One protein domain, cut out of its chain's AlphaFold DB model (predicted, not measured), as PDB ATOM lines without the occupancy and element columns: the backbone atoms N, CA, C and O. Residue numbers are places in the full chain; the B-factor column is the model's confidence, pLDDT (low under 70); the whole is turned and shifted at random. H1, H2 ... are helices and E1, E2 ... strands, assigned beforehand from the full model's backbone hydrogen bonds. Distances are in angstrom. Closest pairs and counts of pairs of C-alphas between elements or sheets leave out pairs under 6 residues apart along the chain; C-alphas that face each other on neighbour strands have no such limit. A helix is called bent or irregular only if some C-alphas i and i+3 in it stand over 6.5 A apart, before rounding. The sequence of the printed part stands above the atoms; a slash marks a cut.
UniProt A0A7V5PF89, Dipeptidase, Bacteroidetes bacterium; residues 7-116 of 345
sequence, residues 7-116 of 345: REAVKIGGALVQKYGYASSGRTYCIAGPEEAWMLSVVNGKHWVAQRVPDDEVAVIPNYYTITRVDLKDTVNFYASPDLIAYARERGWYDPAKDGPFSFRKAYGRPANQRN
ATOM      1  N   ARG A   7      99.545  87.591  71.942       97.19
ATOM      2  CA  ARG A   7     100.870  87.334  72.510       97.19
ATOM      3  C   ARG A   7     101.894  86.926  71.453       97.19
ATOM      4  O   ARG A   7     103.024  87.413  71.448       97.19
ATOM      5  N   GLU A   8     101.510  86.041  70.539       97.88
ATOM      6  CA  GLU A   8     102.366  85.647  69.423       97.88
ATOM      7  C   GLU A   8     102.613  86.816  68.461       97.88
ATOM      8  O   GLU A   8     103.752  87.042  68.050       97.88
ATOM      9  N   ALA A   9     101.584  87.616  68.167       98.25
ATOM     10  CA  ALA A   9     101.724  88.814  67.343       98.25
ATOM     11  C   ALA A   9     102.707  89.830  67.955       98.25
ATOM     12  O   ALA A   9     103.532  90.384  67.227       98.25
ATOM     13  N   VAL A  10     102.696  90.018  69.281       98.38
ATOM     14  CA  VAL A  10     103.694  90.833  69.999       98.38
ATOM     15  C   VAL A  10     105.107  90.289  69.790       98.38
ATOM     16  O   VAL A  10     106.003  91.049  69.426       98.38
ATOM     17  N   LYS A  11     105.314  88.978  69.969       97.94
ATOM     18  CA  LYS A  11     106.631  88.341  69.785       97.94
ATOM     19  C   LYS A  11     107.134  88.468  68.346       97.94
ATOM     20  O   LYS A  11     108.300  88.795  68.135       97.94
ATOM     21  N   ILE A  12     106.261  88.265  67.358       98.44
ATOM     22  CA  ILE A  12     106.591  88.452  65.939       98.44
ATOM     23  C   ILE A  12     106.958  89.913  65.665       98.44
ATOM     24  O   ILE A  12     107.990  90.170  65.046       98.44
ATOM     25  N   GLY A  13     106.152  90.868  66.141       98.06
ATOM     26  CA  GLY A  13     106.420  92.300  65.989       98.06
ATOM     27  C   GLY A  13     107.768  92.696  66.587       98.06
ATOM     28  O   GLY A  13     108.582  93.334  65.920       98.06
ATOM     29  N   GLY A  14     108.051  92.232  67.802       98.00
ATOM     30  CA  GLY A  14     109.332  92.432  68.469       98.00
ATOM     31  C   GLY A  14     110.524  91.846  67.708       98.00
ATOM     32  O   GLY A  14     111.532  92.526  67.509       98.00
ATOM     33  N   ALA A  15     110.401  90.616  67.202       98.12
ATOM     34  CA  ALA A  15     111.442  89.977  66.396       98.12
ATOM     35  C   ALA A  15     111.702  90.722  65.072       98.12
ATOM     36  O   ALA A  15     112.852  90.851  64.645       98.12
ATOM     37  N   LEU A  16     110.655  91.254  64.428       97.88
ATOM     38  CA  LEU A  16     110.791  92.071  63.218       97.88
ATOM     39  C   LEU A  16     111.535  93.380  63.501       97.88
ATOM     40  O   LEU A  16     112.443  93.731  62.746       97.88
ATOM     41  N   VAL A  17     111.206  94.061  64.603       98.06
ATOM     42  CA  VAL A  17     111.909  95.279  65.040       98.06
ATOM     43  C   VAL A  17     113.373  94.980  65.354       98.06
ATOM     44  O   VAL A  17     114.250  95.721  64.927       98.06
ATOM     45  N   GLN A  18     113.674  93.871  66.027       97.19
ATOM     46  CA  GLN A  18     115.055  93.491  66.327       97.19
ATOM     47  C   GLN A  18     115.861  93.168  65.054       97.19
ATOM     48  O   GLN A  18     117.032  93.545  64.928       97.19
ATOM     49  N   LYS A  19     115.237  92.500  64.077       97.75
ATOM     50  CA  LYS A  19     115.888  92.133  62.816       97.75
ATOM     51  C   LYS A  19     116.139  93.355  61.929       97.75
ATOM     52  O   LYS A  19     117.285  93.609  61.555       97.75
ATOM     53  N   TYR A  20     115.089  94.112  61.620       97.75
ATOM     54  CA  TYR A  20     115.114  95.159  60.592       97.75
ATOM     55  C   TYR A  20     115.248  96.576  61.149       97.75
ATOM     56  O   TYR A  20     115.673  97.480  60.435       97.75
ATOM     57  N   GLY A  21     114.940  96.773  62.428       97.19
ATOM     58  CA  GLY A  21     114.822  98.094  63.025       97.19
ATOM     59  C   GLY A  21     113.532  98.813  62.632       97.19
ATOM     60  O   GLY A  21     112.766  98.384  61.770       97.19
ATOM     61  N   TYR A  22     113.302  99.942  63.287       97.31
ATOM     62  CA  TYR A  22     112.213 100.860  63.019       97.31
ATOM     63  C   TYR A  22     112.788 102.237  62.672       97.31
ATOM     64  O   TYR A  22     113.555 102.815  63.443       97.31
ATOM     65  N   ALA A  23     112.445 102.762  61.493       96.00
ATOM     66  CA  ALA A  23     113.127 103.927  60.920       96.00
ATOM     67  C   ALA A  23     112.560 105.286  61.369       96.00
ATOM     68  O   ALA A  23     113.242 106.303  61.278       96.00
ATOM     69  N   SER A  24     111.316 105.333  61.854       92.75
ATOM     70  CA  SER A  24     110.687 106.587  62.296       92.75
ATOM     71  C   SER A  24     110.994 106.881  63.773       92.75
ATOM     72  O   SER A  24     111.762 106.166  64.411       92.75
ATOM     73  N   SER A  25     110.412 107.939  64.342       90.06
ATOM     74  CA  SER A  25     110.660 108.368  65.732       90.06
ATOM     75  C   SER A  25     110.228 107.344  66.792       90.06
ATOM     76  O   SER A  25     110.712 107.395  67.922       90.06
ATOM     77  N   GLY A  26     109.330 106.433  66.418       93.31
ATOM     78  CA  GLY A  26     108.769 105.383  67.259       93.31
ATOM     79  C   GLY A  26     107.286 105.149  66.973       93.31
ATOM     80  O   GLY A  26     106.691 105.841  66.137       93.31
ATOM     81  N   ARG A  27     106.684 104.154  67.631       95.00
ATOM     82  CA  ARG A  27     105.244 103.855  67.543       95.00
ATOM     83  C   ARG A  27     104.787 102.984  68.705       95.00
ATOM     84  O   ARG A  27     105.568 102.189  69.205       95.00
ATOM     85  N   THR A  28     103.516 103.093  69.076       97.19
ATOM     86  CA  THR A  28     102.839 102.071  69.882       97.19
ATOM     87  C   THR A  28     101.791 101.384  69.017       97.19
ATOM     88  O   THR A  28     101.008 102.062  68.352       97.19
ATOM     89  N   TYR A  29     101.797 100.055  69.008       97.50
ATOM     90  CA  TYR A  29     100.810  99.215  68.342       97.50
ATOM     91  C   TYR A  29      99.886  98.596  69.387       97.50
ATOM     92  O   TYR A  29     100.365  97.948  70.317       97.50
ATOM     93  N   CYS A  30      98.577  98.772  69.214       97.50
ATOM     94  CA  CYS A  30      97.570  98.043  69.976       97.50
ATOM     95  C   CYS A  30      97.359  96.684  69.308       97.50
ATOM     96  O   CYS A  30      96.981  96.624  68.138       97.50
ATOM     97  N   ILE A  31      97.620  95.602  70.032       98.19
ATOM     98  CA  ILE A  31      97.507  94.231  69.538       98.19
ATOM     99  C   ILE A  31      96.539  93.504  70.460       98.19
ATOM    100  O   ILE A  31      96.828  93.332  71.638       98.19
ATOM    101  N   ALA A  32      95.395  93.079  69.938       97.44
ATOM    102  CA  ALA A  32      94.383  92.394  70.726       97.44
ATOM    103  C   ALA A  32      93.902  91.126  70.026       97.44
ATOM    104  O   ALA A  32      93.919  91.022  68.799       97.44
ATOM    105  N   GLY A  33      93.489  90.169  70.842       95.62
ATOM    106  CA  GLY A  33      92.783  88.959  70.463       95.62
ATOM    107  C   GLY A  33      91.599  88.749  71.408       95.62
ATOM    108  O   GLY A  33      91.334  89.612  72.243       95.62
ATOM    109  N   PRO A  34      90.901  87.611  71.297       94.00
ATOM    110  CA  PRO A  34      89.743  87.313  72.141       94.00
ATOM    111  C   PRO A  34      90.061  87.224  73.645       94.00
ATOM    112  O   PRO A  34      89.187  87.503  74.456       94.00
ATOM    113  N   GLU A  35      91.300  86.877  74.012       94.56
ATOM    114  CA  GLU A  35      91.695  86.619  75.409       94.56
ATOM    115  C   GLU A  35      92.594  87.701  76.020       94.56
ATOM    116  O   GLU A  35      92.703  87.815  77.234       94.56
ATOM    117  N   GLU A  36      93.317  88.461  75.194       96.75
ATOM    118  CA  GLU A  36      94.339  89.390  75.684       96.75
ATOM    119  C   GLU A  36      94.481  90.616  74.783       96.75
ATOM    120  O   GLU A  36      94.402  90.521  73.554       96.75
ATOM    121  N   ALA A  37      94.816  91.748  75.403       98.00
ATOM    122  CA  ALA A  37      95.225  92.972  74.730       98.00
ATOM    123  C   ALA A  37      96.618  93.413  75.197       98.00
ATOM    124  O   ALA A  37      96.977  93.313  76.369       98.00
ATOM    125  N   TRP A  38      97.404  93.921  74.257       98.56
ATOM    126  CA  TRP A  38      98.806  94.267  74.425       98.56
ATOM    127  C   TRP A  38      99.115  95.600  73.761       98.56
ATOM    128  O   TRP A  38      98.598  95.916  72.689       98.56
ATOM    129  N   MET A  39     100.036  96.340  74.368       98.44
ATOM    130  CA  MET A  39     100.608  97.548  73.788       98.44
ATOM    131  C   MET A  39     102.073  97.296  73.491       98.44
ATOM    132  O   MET A  39     102.846  97.117  74.421       98.44
ATOM    133  N   LEU A  40     102.452  97.275  72.213       98.62
ATOM    134  CA  LEU A  40     103.836  97.130  71.757       98.62
ATOM    135  C   LEU A  40     104.394  98.504  71.381       98.62
ATOM    136  O   LEU A  40     104.053  99.049  70.333       98.62
ATOM    137  N   SER A  41     105.265  99.062  72.216       98.44
ATOM    138  CA  SER A  41     105.996 100.299  71.949       98.44
ATOM    139  C   SER A  41     107.375 100.013  71.352       98.44
ATOM    140  O   SER A  41     108.193  99.313  71.941       98.44
ATOM    141  N   VAL A  42     107.650 100.598  70.188       98.12
ATOM    142  CA  VAL A  42     108.904 100.469  69.432       98.12
ATOM    143  C   VAL A  42     109.546 101.841  69.282       98.12
ATOM    144  O   VAL A  42     108.838 102.826  69.068       98.12
ATOM    145  N   VAL A  43     110.872 101.919  69.357       96.69
ATOM    146  CA  VAL A  43     111.627 103.175  69.189       96.69
ATOM    147  C   VAL A  43     112.414 103.174  67.889       96.69
ATOM    148  O   VAL A  43     112.577 102.132  67.261       96.69
ATOM    149  N   ASN A  44     112.920 104.342  67.482       95.88
ATOM    150  CA  ASN A  44     113.895 104.407  66.397       95.88
ATOM    151  C   ASN A  44     115.070 103.451  66.680       95.88
ATOM    152  O   ASN A  44     115.649 103.486  67.768       95.88
ATOM    153  N   GLY A  45     115.398 102.592  65.718       96.31
ATOM    154  CA  GLY A  45     116.360 101.508  65.906       96.31
ATOM    155  C   GLY A  45     115.683 100.184  66.259       96.31
ATOM    156  O   GLY A  45     114.635  99.858  65.711       96.31
ATOM    157  N   LYS A  46     116.316  99.374  67.112       97.25
ATOM    158  CA  LYS A  46     115.974  97.947  67.292       97.25
ATOM    159  C   LYS A  46     115.343  97.595  68.643       97.25
ATOM    160  O   LYS A  46     115.093  96.422  68.905       97.25
ATOM    161  N   HIS A  47     115.073  98.599  69.477       98.06
ATOM    162  CA  HIS A  47     114.546  98.399  70.823       98.06
ATOM    163  C   HIS A  47     113.022  98.517  70.878       98.06
ATOM    164  O   HIS A  47     112.408  99.319  70.168       98.06
ATOM    165  N   TRP A  48     112.412  97.723  71.749       98.62
ATOM    166  CA  TRP A  48     110.971  97.694  71.958       98.62
ATOM    167  C   TRP A  48     110.618  97.155  73.349       98.62
ATOM    168  O   TRP A  48     111.405  96.448  73.981       98.62
ATOM    169  N   VAL A  49     109.411  97.481  73.803       98.75
ATOM    170  CA  VAL A  49     108.761  96.902  74.982       98.75
ATOM    171  C   VAL A  49     107.292  96.664  74.668       98.75
ATOM    172  O   VAL A  49     106.681  97.419  73.914       98.75
ATOM    173  N   ALA A  50     106.708  95.637  75.258       98.69
ATOM    174  CA  ALA A  50     105.290  95.386  75.237       98.69
ATOM    175  C   ALA A  50     104.772  95.101  76.640       98.69
ATOM    176  O   ALA A  50     105.430  94.398  77.408       98.69
ATOM    177  N   GLN A  51     103.589  95.629  76.940       98.69
ATOM    178  CA  GLN A  51     102.880  95.391  78.191       98.69
ATOM    179  C   GLN A  51     101.460  94.894  77.904       98.69
ATOM    180  O   GLN A  51     100.757  95.473  77.067       98.69
ATOM    181  N   ARG A  52     101.047  93.823  78.588       98.56
ATOM    182  CA  ARG A  52      99.665  93.327  78.597       98.56
ATOM    183  C   ARG A  52      98.781  94.296  79.375       98.56
ATOM    184  O   ARG A  52      99.170  94.759  80.445       98.56
ATOM    185  N   VAL A  53      97.596  94.589  78.854       98.31
ATOM    186  CA  VAL A  53      96.555  95.297  79.609       98.31
ATOM    187  C   VAL A  53      95.850  94.267  80.501       98.31
ATOM    188  O   VAL A  53      95.417  93.247  79.961       98.31
ATOM    189  N   PRO A  54      95.762  94.469  81.830       97.88
ATOM    190  CA  PRO A  54      95.052  93.542  82.714       97.88
ATOM    191  C   PRO A  54      93.577  93.367  82.329       97.88
ATOM    192  O   PRO A  54      92.957  94.294  81.811       97.88
ATOM    193  N   ASP A  55      93.007  92.195  82.620       97.12
ATOM    194  CA  ASP A  55      91.670  91.805  82.136       97.12
ATOM    195  C   ASP A  55      90.529  92.688  82.663       97.12
ATOM    196  O   ASP A  55      89.488  92.814  82.016       97.12
ATOM    197  N   ASP A  56      90.705  93.305  83.834       97.50
ATOM    198  CA  ASP A  56      89.734  94.220  84.439       97.50
ATOM    199  C   ASP A  56      90.107  95.704  84.289       97.50
ATOM    200  O   ASP A  56      89.477  96.565  84.908       97.50
ATOM    201  N   GLU A  57      91.089  96.014  83.439       98.00
ATOM    202  CA  GLU A  57      91.572  97.369  83.198       98.00
ATOM    203  C   GLU A  57      91.437  97.807  81.736       98.00
ATOM    204  O   GLU A  57      91.195  97.034  80.811       98.00
ATOM    205  N   VAL A  58      91.598  99.111  81.524       98.00
ATOM    206  CA  VAL A  58      91.637  99.743  80.208       98.00
ATOM    207  C   VAL A  58      92.886 100.599  80.077       98.00
ATOM    208  O   VAL A  58      93.340 101.195  81.050       98.00
ATOM    209  N   ALA A  59      93.419 100.696  78.862       97.62
ATOM    210  CA  ALA A  59      94.543 101.565  78.530       97.62
ATOM    211  C   ALA A  59      94.115 102.616  77.498       97.62
ATOM    212  O   ALA A  59      93.411 102.307  76.535       97.62
ATOM    213  N   VAL A  60      94.563 103.857  77.684       97.00
ATOM    214  CA  VAL A  60      94.301 104.983  76.774       97.00
ATOM    215  C   VAL A  60      95.630 105.461  76.207       97.00
ATOM    216  O   VAL A  60      96.579 105.673  76.951       97.00
ATOM    217  N   ILE A  61      95.716 105.625  74.884       95.31
ATOM    218  CA  ILE A  61      96.980 105.953  74.212       95.31
ATOM    219  C   ILE A  61      96.835 107.222  73.370       95.31
ATOM    220  O   ILE A  61      96.185 107.190  72.320       95.31
ATOM    221  N   PRO A  62      97.467 108.340  73.774       94.88
ATOM    222  CA  PRO A  62      97.664 109.493  72.907       94.88
ATOM    223  C   PRO A  62      98.947 109.330  72.070       94.88
ATOM    224  O   PRO A  62      99.537 108.258  71.983       94.88
ATOM    225  N   ASN A  63      99.441 110.402  71.441       95.06
ATOM    226  CA  ASN A  63     100.671 110.342  70.642       95.06
ATOM    227  C   ASN A  63     101.955 110.514  71.490       95.06
ATOM    228  O   ASN A  63     102.833 111.313  71.150       95.06
ATOM    229  N   TYR A  64     102.075 109.747  72.581       95.12
ATOM    230  CA  TYR A  64     103.313 109.518  73.342       95.12
ATOM    231  C   TYR A  64     103.340 108.099  73.950       95.12
ATOM    232  O   TYR A  64     102.328 107.405  73.942       95.12
ATOM    233  N   TYR A  65     104.479 107.652  74.497       97.31
ATOM    234  CA  TYR A  65     104.570 106.344  75.170       97.31
ATOM    235  C   TYR A  65     103.909 106.336  76.549       97.31
ATOM    236  O   TYR A  65     104.243 107.168  77.389       97.31
ATOM    237  N   THR A  66     103.026 105.372  76.800       96.94
ATOM    238  CA  THR A  66     102.265 105.244  78.054       96.94
ATOM    239  C   THR A  66     102.800 104.160  78.989       96.94
ATOM    240  O   THR A  66     102.522 104.212  80.182       96.94
ATOM    241  N   ILE A  67     103.605 103.212  78.488       98.06
ATOM    242  CA  ILE A  67     104.240 102.169  79.310       98.06
ATOM    243  C   ILE A  67     105.211 102.838  80.280       98.06
ATOM    244  O   ILE A  67     106.237 103.401  79.883       98.06
ATOM    245  N   THR A  68     104.856 102.818  81.563       95.44
ATOM    246  CA  THR A  68     105.649 103.425  82.630       95.44
ATOM    247  C   THR A  68     106.644 102.404  83.161       95.44
ATOM    248  O   THR A  68     107.661 102.197  82.502       95.44
ATOM    249  N   ARG A  69     106.393 101.796  84.323       95.50
ATOM    250  CA  ARG A  69     107.275 100.808  84.953       95.50
ATOM    251  C   ARG A  69     107.346  99.544  84.097       95.50
ATOM    252  O   ARG A  69     106.313  99.011  83.713       95.50
ATOM    253  N   VAL A  70     108.559  99.051  83.858       97.06
ATOM    254  CA  VAL A  70     108.792  97.763  83.185       97.06
ATOM    255  C   VAL A  70     109.429  96.796  84.170       97.06
ATOM    256  O   VAL A  70     110.435  97.130  84.798       97.06
ATOM    257  N   ASP A  71     108.862  95.598  84.279       94.81
ATOM    258  CA  ASP A  71     109.445  94.495  85.036       94.81
ATOM    259  C   ASP A  71     109.757  93.327  84.096       94.81
ATOM    260  O   ASP A  71     108.874  92.568  83.709       94.81
ATOM    261  N   LEU A  72     111.028  93.186  83.707       93.25
ATOM    262  CA  LEU A  72     111.460  92.125  82.789       93.25
ATOM    263  C   LEU A  72     111.443  90.726  83.422       93.25
ATOM    264  O   LEU A  72     111.616  89.742  82.705       93.25
ATOM    265  N   LYS A  73     111.244  90.620  84.744       95.00
ATOM    266  CA  LYS A  73     111.042  89.329  85.416       95.00
ATOM    267  C   LYS A  73     109.602  88.840  85.275       95.00
ATOM    268  O   LYS A  73     109.365  87.639  85.360       95.00
ATOM    269  N   ASP A  74     108.654  89.745  85.033       96.69
ATOM    270  CA  ASP A  74     107.268  89.398  84.741       96.69
ATOM    271  C   ASP A  74     107.119  89.018  83.261       96.69
ATOM    272  O   ASP A  74     106.738  89.809  82.398       96.69
ATOM    273  N   THR A  75     107.407  87.753  82.970       94.12
ATOM    274  CA  THR A  75     107.288  87.183  81.623       94.12
ATOM    275  C   THR A  75     105.839  86.932  81.190       94.12
ATOM    276  O   THR A  75     105.601  86.480  80.063       94.12
ATOM    277  N   VAL A  76     104.866  87.169  82.079       96.31
ATOM    278  CA  VAL A  76     103.435  87.026  81.788       96.31
ATOM    279  C   VAL A  76     102.898  88.314  81.183       96.31
ATOM    280  O   VAL A  76     102.189  88.237  80.176       96.31
ATOM    281  N   ASN A  77     103.263  89.471  81.740       97.62
ATOM    282  CA  ASN A  77     102.737  90.768  81.316       97.62
ATOM    283  C   ASN A  77     103.729  91.617  80.520       97.62
ATOM    284  O   ASN A  77     103.293  92.595  79.915       97.62
ATOM    285  N   PHE A  78     105.016  91.256  80.468       98.25
ATOM    286  CA  PHE A  78     106.017  92.005  79.711       98.25
ATOM    287  C   PHE A  78     106.784  91.160  78.695       98.25
ATOM    288  O   PHE A  78     107.197  90.028  78.945       98.25
ATOM    289  N   TYR A  79     107.041  91.784  77.546       98.31
ATOM    290  CA  TYR A  79     108.050  91.361  76.578       98.31
ATOM    291  C   TYR A  79     108.879  92.568  76.163       98.31
ATOM    292  O   TYR A  79     108.346  93.664  76.042       98.31
ATOM    293  N   ALA A  80     110.175  92.400  75.932       98.25
ATOM    294  CA  ALA A  80     111.038  93.507  75.539       98.25
ATOM    295  C   ALA A  80     112.296  93.017  74.826       98.25
ATOM    296  O   ALA A  80     112.605  91.823  74.829       98.25
ATOM    297  N   SER A  81     113.059  93.960  74.274       97.88
ATOM    298  CA  SER A  81     114.453  93.714  73.903       97.88
ATOM    299  C   SER A  81     115.273  93.284  75.135       97.88
ATOM    300  O   SER A  81     115.151  93.935  76.177       97.88
ATOM    301  N   PRO A  82     116.107  92.228  75.047       94.19
ATOM    302  CA  PRO A  82     116.855  91.715  76.202       94.19
ATOM    303  C   PRO A  82     117.765  92.753  76.876       94.19
ATOM    304  O   PRO A  82     117.920  92.755  78.093       94.19
ATOM    305  N   ASP A  83     118.334  93.658  76.085       96.62
ATOM    306  CA  ASP A  83     119.254  94.717  76.492       96.62
ATOM    307  C   ASP A  83     118.568  96.075  76.724       96.62
ATOM    308  O   ASP A  83     119.257  97.057  76.983       96.62
ATOM    309  N   LEU A  84     117.226  96.149  76.713       98.00
ATOM    310  CA  LEU A  84     116.464  97.407  76.792       98.00
ATOM    311  C   LEU A  84     116.952  98.345  77.912       98.00
ATOM    312  O   LEU A  84     117.207  99.524  77.689       98.00
ATOM    313  N   ILE A  85     117.091  97.832  79.134       97.94
ATOM    314  CA  ILE A  85     117.490  98.662  80.279       97.94
ATOM    315  C   ILE A  85     118.989  98.989  80.223       97.94
ATOM    316  O   ILE A  85     119.379 100.110  80.545       97.94
ATOM    317  N   ALA A  86     119.829  98.037  79.804       97.88
ATOM    318  CA  ALA A  86     121.272  98.244  79.679       97.88
ATOM    319  C   ALA A  86     121.579  99.333  78.642       97.88
ATOM    320  O   ALA A  86     122.273 100.298  78.956       97.88
ATOM    321  N   TYR A  87     120.943  99.256  77.474       97.62
ATOM    322  CA  TYR A  87     121.056 100.258  76.424       97.62
ATOM    323  C   TYR A  87     120.632 101.646  76.915       97.62
ATOM    324  O   TYR A  87     121.344 102.623  76.705       97.62
ATOM    325  N   ALA A  88     119.506 101.767  77.628       97.94
ATOM    326  CA  ALA A  88     119.086 103.055  78.185       97.94
ATOM    327  C   ALA A  88     120.122 103.655  79.159       97.94
ATOM    328  O   ALA A  88     120.324 104.870  79.158       97.94
ATOM    329  N   ARG A  89     120.808 102.818  79.952       98.12
ATOM    330  CA  ARG A  89     121.891 103.252  80.854       98.12
ATOM    331  C   ARG A  89     123.120 103.712  80.081       98.12
ATOM    332  O   ARG A  89     123.626 104.796  80.345       98.12
ATOM    333  N   GLU A  90     123.563 102.932  79.098       97.88
ATOM    334  CA  GLU A  90     124.711 103.269  78.241       97.88
ATOM    335  C   GLU A  90     124.502 104.582  77.480       97.88
ATOM    336  O   GLU A  90     125.433 105.359  77.282       97.88
ATOM    337  N   ARG A  91     123.257 104.866  77.087       96.94
ATOM    338  CA  ARG A  91     122.875 106.118  76.423       96.94
ATOM    339  C   ARG A  91     122.716 107.306  77.380       96.94
ATOM    340  O   ARG A  91     122.470 108.416  76.906       96.94
ATOM    341  N   GLY A  92     122.821 107.092  78.692       97.31
ATOM    342  CA  GLY A  92     122.599 108.115  79.715       97.31
ATOM    343  C   GLY A  92     121.136 108.551  79.851       97.31
ATOM    344  O   GLY A  92     120.866 109.647  80.332       97.31
ATOM    345  N   TRP A  93     120.185 107.731  79.394       97.12
ATOM    346  CA  TRP A  93     118.744 108.016  79.462       97.12
ATOM    347  C   TRP A  93     118.084 107.501  80.741       97.12
ATOM    348  O   TRP A  93     116.929 107.831  81.009       97.12
ATOM    349  N   TYR A  94     118.790 106.658  81.491       98.00
ATOM    350  CA  TYR A  94     118.322 106.082  82.741       98.00
ATOM    351  C   TYR A  94     119.487 105.871  83.709       98.00
ATOM    352  O   TYR A  94     120.475 105.220  83.364       98.00
ATOM    353  N   ASP A  95     119.335 106.367  84.932       97.56
ATOM    354  CA  ASP A  95     120.226 106.117  86.059       97.56
ATOM    355  C   ASP A  95     119.410 105.531  87.225       97.56
ATOM    356  O   ASP A  95     118.629 106.258  87.843       97.56
ATOM    357  N   PRO A  96     119.576 104.242  87.582       96.00
ATOM    358  CA  PRO A  96     118.792 103.619  88.650       96.00
ATOM    359  C   PRO A  96     118.962 104.304  90.013       96.00
ATOM    360  O   PRO A  96     118.037 104.256  90.822       96.00
ATOM    361  N   ALA A  97     120.105 104.953  90.272       97.12
ATOM    362  CA  ALA A  97     120.342 105.658  91.528       97.12
ATOM    363  C   ALA A  97     119.544 106.970  91.624       97.12
ATOM    364  O   ALA A  97     119.189 107.385  92.726       97.12
ATOM    365  N   LYS A  98     119.240 107.611  90.486       96.25
ATOM    366  CA  LYS A  98     118.467 108.865  90.421       96.25
ATOM    367  C   LYS A  98     116.991 108.649  90.110       96.25
ATOM    368  O   LYS A  98     116.137 109.311  90.691       96.25
ATOM    369  N   ASP A  99     116.695 107.741  89.188       95.31
ATOM    370  CA  ASP A  99     115.369 107.584  88.590       95.31
ATOM    371  C   ASP A  99     114.521 106.505  89.281       95.31
ATOM    372  O   ASP A  99     113.305 106.443  89.071       95.31
ATOM    373  N   GLY A 100     115.143 105.647  90.099       95.81
ATOM    374  CA  GLY A 100     114.483 104.507  90.733       95.81
ATOM    375  C   GLY A 100     114.129 103.409  89.720       95.81
ATOM    376  O   GLY A 100     114.928 103.125  88.824       95.81
ATOM    377  N   PRO A 101     112.963 102.739  89.838       95.88
ATOM    378  CA  PRO A 101     112.542 101.702  88.894       95.88
ATOM    379  C   PRO A 101     112.492 102.196  87.442       95.88
ATOM    380  O   PRO A 101     111.977 103.279  87.159       95.88
ATOM    381  N   PHE A 102     112.981 101.373  86.509       97.88
ATOM    382  CA  PHE A 102     113.042 101.729  85.093       97.88
ATOM    383  C   PHE A 102     111.656 102.063  84.524       97.88
ATOM    384  O   PHE A 102     110.707 101.282  84.659       97.88
ATOM    385  N   SER A 103     111.563 103.210  83.842       97.56
ATOM    386  CA  SER A 103     110.359 103.630  83.131       97.56
ATOM    387  C   SER A 103     110.613 103.823  81.640       97.56
ATOM    388  O   SER A 103     111.361 104.721  81.253       97.56
ATOM    389  N   PHE A 104     109.923 103.052  80.793       98.06
ATOM    390  CA  PHE A 104     110.093 103.147  79.341       98.06
ATOM    391  C   PHE A 104     109.665 104.515  78.802       98.06
ATOM    392  O   PHE A 104     110.415 105.146  78.057       98.06
ATOM    393  N   ARG A 105     108.502 105.025  79.236       96.19
ATOM    394  CA  ARG A 105     108.028 106.378  78.912       96.19
ATOM    395  C   ARG A 105     109.087 107.440  79.202       96.19
ATOM    396  O   ARG A 105     109.323 108.285  78.344       96.19
ATOM    397  N   LYS A 106     109.719 107.409  80.381       95.88
ATOM    398  CA  LYS A 106     110.724 108.413  80.768       95.88
ATOM    399  C   LYS A 106     112.021 108.260  79.972       95.88
ATOM    400  O   LYS A 106     112.488 109.248  79.422       95.88
ATOM    401  N   ALA A 107     112.550 107.040  79.867       97.19
ATOM    402  CA  ALA A 107     113.848 106.782  79.244       97.19
ATOM    403  C   ALA A 107     113.832 106.935  77.712       97.19
ATOM    404  O   ALA A 107     114.760 107.485  77.128       97.19
ATOM    405  N   TYR A 108     112.775 106.467  77.042       97.00
ATOM    406  CA  TYR A 108     112.708 106.419  75.575       97.00
ATOM    407  C   TYR A 108     111.760 107.459  74.957       97.00
ATOM    408  O   TYR A 108     111.762 107.671  73.740       97.00
ATOM    409  N   GLY A 109     110.919 108.112  75.760       95.25
ATOM    410  CA  GLY A 109     109.965 109.107  75.280       95.25
ATOM    411  C   GLY A 109     110.575 110.493  75.119       95.25
ATOM    412  O   GLY A 109     111.235 111.012  76.010       95.25
ATOM    413  N   ARG A 110     110.254 111.175  74.015       92.88
ATOM    414  CA  ARG A 110     110.666 112.573  73.811       92.88
ATOM    415  C   ARG A 110     109.958 113.506  74.810       92.88
ATOM    416  O   ARG A 110     108.725 113.550  74.787       92.88
ATOM    417  N   PRO A 111     110.678 114.332  75.598       91.31
ATOM    418  CA  PRO A 111     110.060 115.234  76.577       91.31
ATOM    419  C   PRO A 111     109.041 116.218  75.984       91.31
ATOM    420  O   PRO A 111     108.061 116.573  76.635       91.31
ATOM    421  N   ALA A 112     109.240 116.657  74.735       93.06
ATOM    422  CA  ALA A 112     108.295 117.530  74.038       93.06
ATOM    423  C   ALA A 112     106.930 116.854  73.802       93.06
ATOM    424  O   ALA A 112     105.895 117.492  73.969       93.06
ATOM    425  N   ASN A 113     106.914 115.556  73.482       91.50
ATOM    426  CA  ASN A 113     105.671 114.816  73.240       91.50
ATOM    427  C   ASN A 113     104.907 114.553  74.539       91.50
ATOM    428  O   ASN A 113     103.678 114.590  74.538       91.50
ATOM    429  N   GLN A 114     105.632 114.311  75.634       87.81
ATOM    430  CA  GLN A 114     105.054 114.059  76.957       87.81
ATOM    431  C   GLN A 114     104.441 115.313  77.586       87.81
ATOM    432  O   GLN A 114     103.525 115.196  78.388       87.81
ATOM    433  N   ARG A 115     104.932 116.499  77.207       93.25
ATOM    434  CA  ARG A 115     104.391 117.807  77.615       93.25
ATOM    435  C   ARG A 115     103.440 118.406  76.577       93.25
ATOM    436  O   ARG A 115     102.986 119.536  76.732       93.25
ATOM    437  N   ASN A 116     103.161 117.686  75.488       95.25
ATOM    438  CA  ASN A 116     102.294 118.193  74.437       95.25
ATOM    439  C   ASN A 116     100.850 118.234  74.942       95.25
ATOM    440  O   ASN A 116     100.237 117.193  75.187       95.25
TER     441      ASN A 116
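AT A GLANCE: This is residues 7 to 116 of the 345 residues of the protein "Dipeptidase" of Bacteroidetes bacterium (UniProt A0A7V5PF89). A four-stranded antiparallel sheet, with one edge strand bent and the other very short, has the long helix H1 lying over one face, while the long loop of residues 54 to 77 swings across the other face before E4. Four short helices, H2 to H5, follow the sheet in a loose string near one end and the loop's side of it, with H3 and H5 farthest out. The printed part has 110 residues, with five named helices and four named strands in the order H1 E1 E2 E3 E4 H2 H3 H4 H5; the sheet's order is E1, E2, E3, E4, and the class is mixed, helices and strands. The whole is compact, with a radius of gyration of the C-alphas of 13.4 A, and rounded, spanning 39 by 31 by 30 A.

IN THESE COORDINATES: In the sheet, E1 is residues 22 to 32, 21.2 A long, and bends by 109 degrees at residue 25. E2, residues 37 to 45, measures 24.4 A; E3, residues 48 to 53, measures 16.5 A; E4 is residues 78 to 80. H1, residues 7 to 20, is 20.2 A long and begins at C-alpha 7, (100.870, 87.334, 72.510). H2 is residues 84 to 90, 10.2 A long, H3 residues 96 to 99, H4 residues 104 to 108, and H5 residues 111 to 114, ending at C-alpha 114, (105.054, 114.059, 76.957).

HOW THE PARTS SIT: The strands form a meander, each the antiparallel neighbour of the one before, in a sheet twisted, with C-alphas up to 4.0 A off its best plane. E1 and E2 are a hairpin at 173 degrees, with N 29 and O 40 at 2.8 A. E2 and E3 are a hairpin at 166 degrees, with N 41 and O 49 at 2.8 A. E3 and E4 are a hairpin at 168 degrees, with N 50 and O 79 at 2.7 A. H1 is on the sheet, making two layers, a helix on one face of a sheet; its height over the sheet is 8.5 A. It lies over E2, along the strands at 3 degrees on the local plane, and the closest C-alphas of the two, Val 10 and Leu 40, are 6.5 A apart. H4 only grazes the sheet, with residues 104 to 108; its closest C-alpha pair with E2 is Tyr 108 and Val 43, 7.2 A. H2 and H4 are close but not clearly touching, their closest C-alphas, Ala 88 and Ala 107, 6.5 A apart. H2, H3 and H5 are not on the sheet; H4 and H5 are only just apart, at 8.5 A. In H1, H2 and H4 every O i to N i+4 pair is within hydrogen-bond range; H3 and H5 are too short for such a pair.

THE WHOLE: The two C-alphas farthest apart, those of Pro 34 and Ala 97, are 40.6 A apart. The printed part has no cut. The link from E3 to E4, 24 residues, is long; the other links are tight. The mean pLDDT of the printed part is 96.6, and no printed residue is under 70.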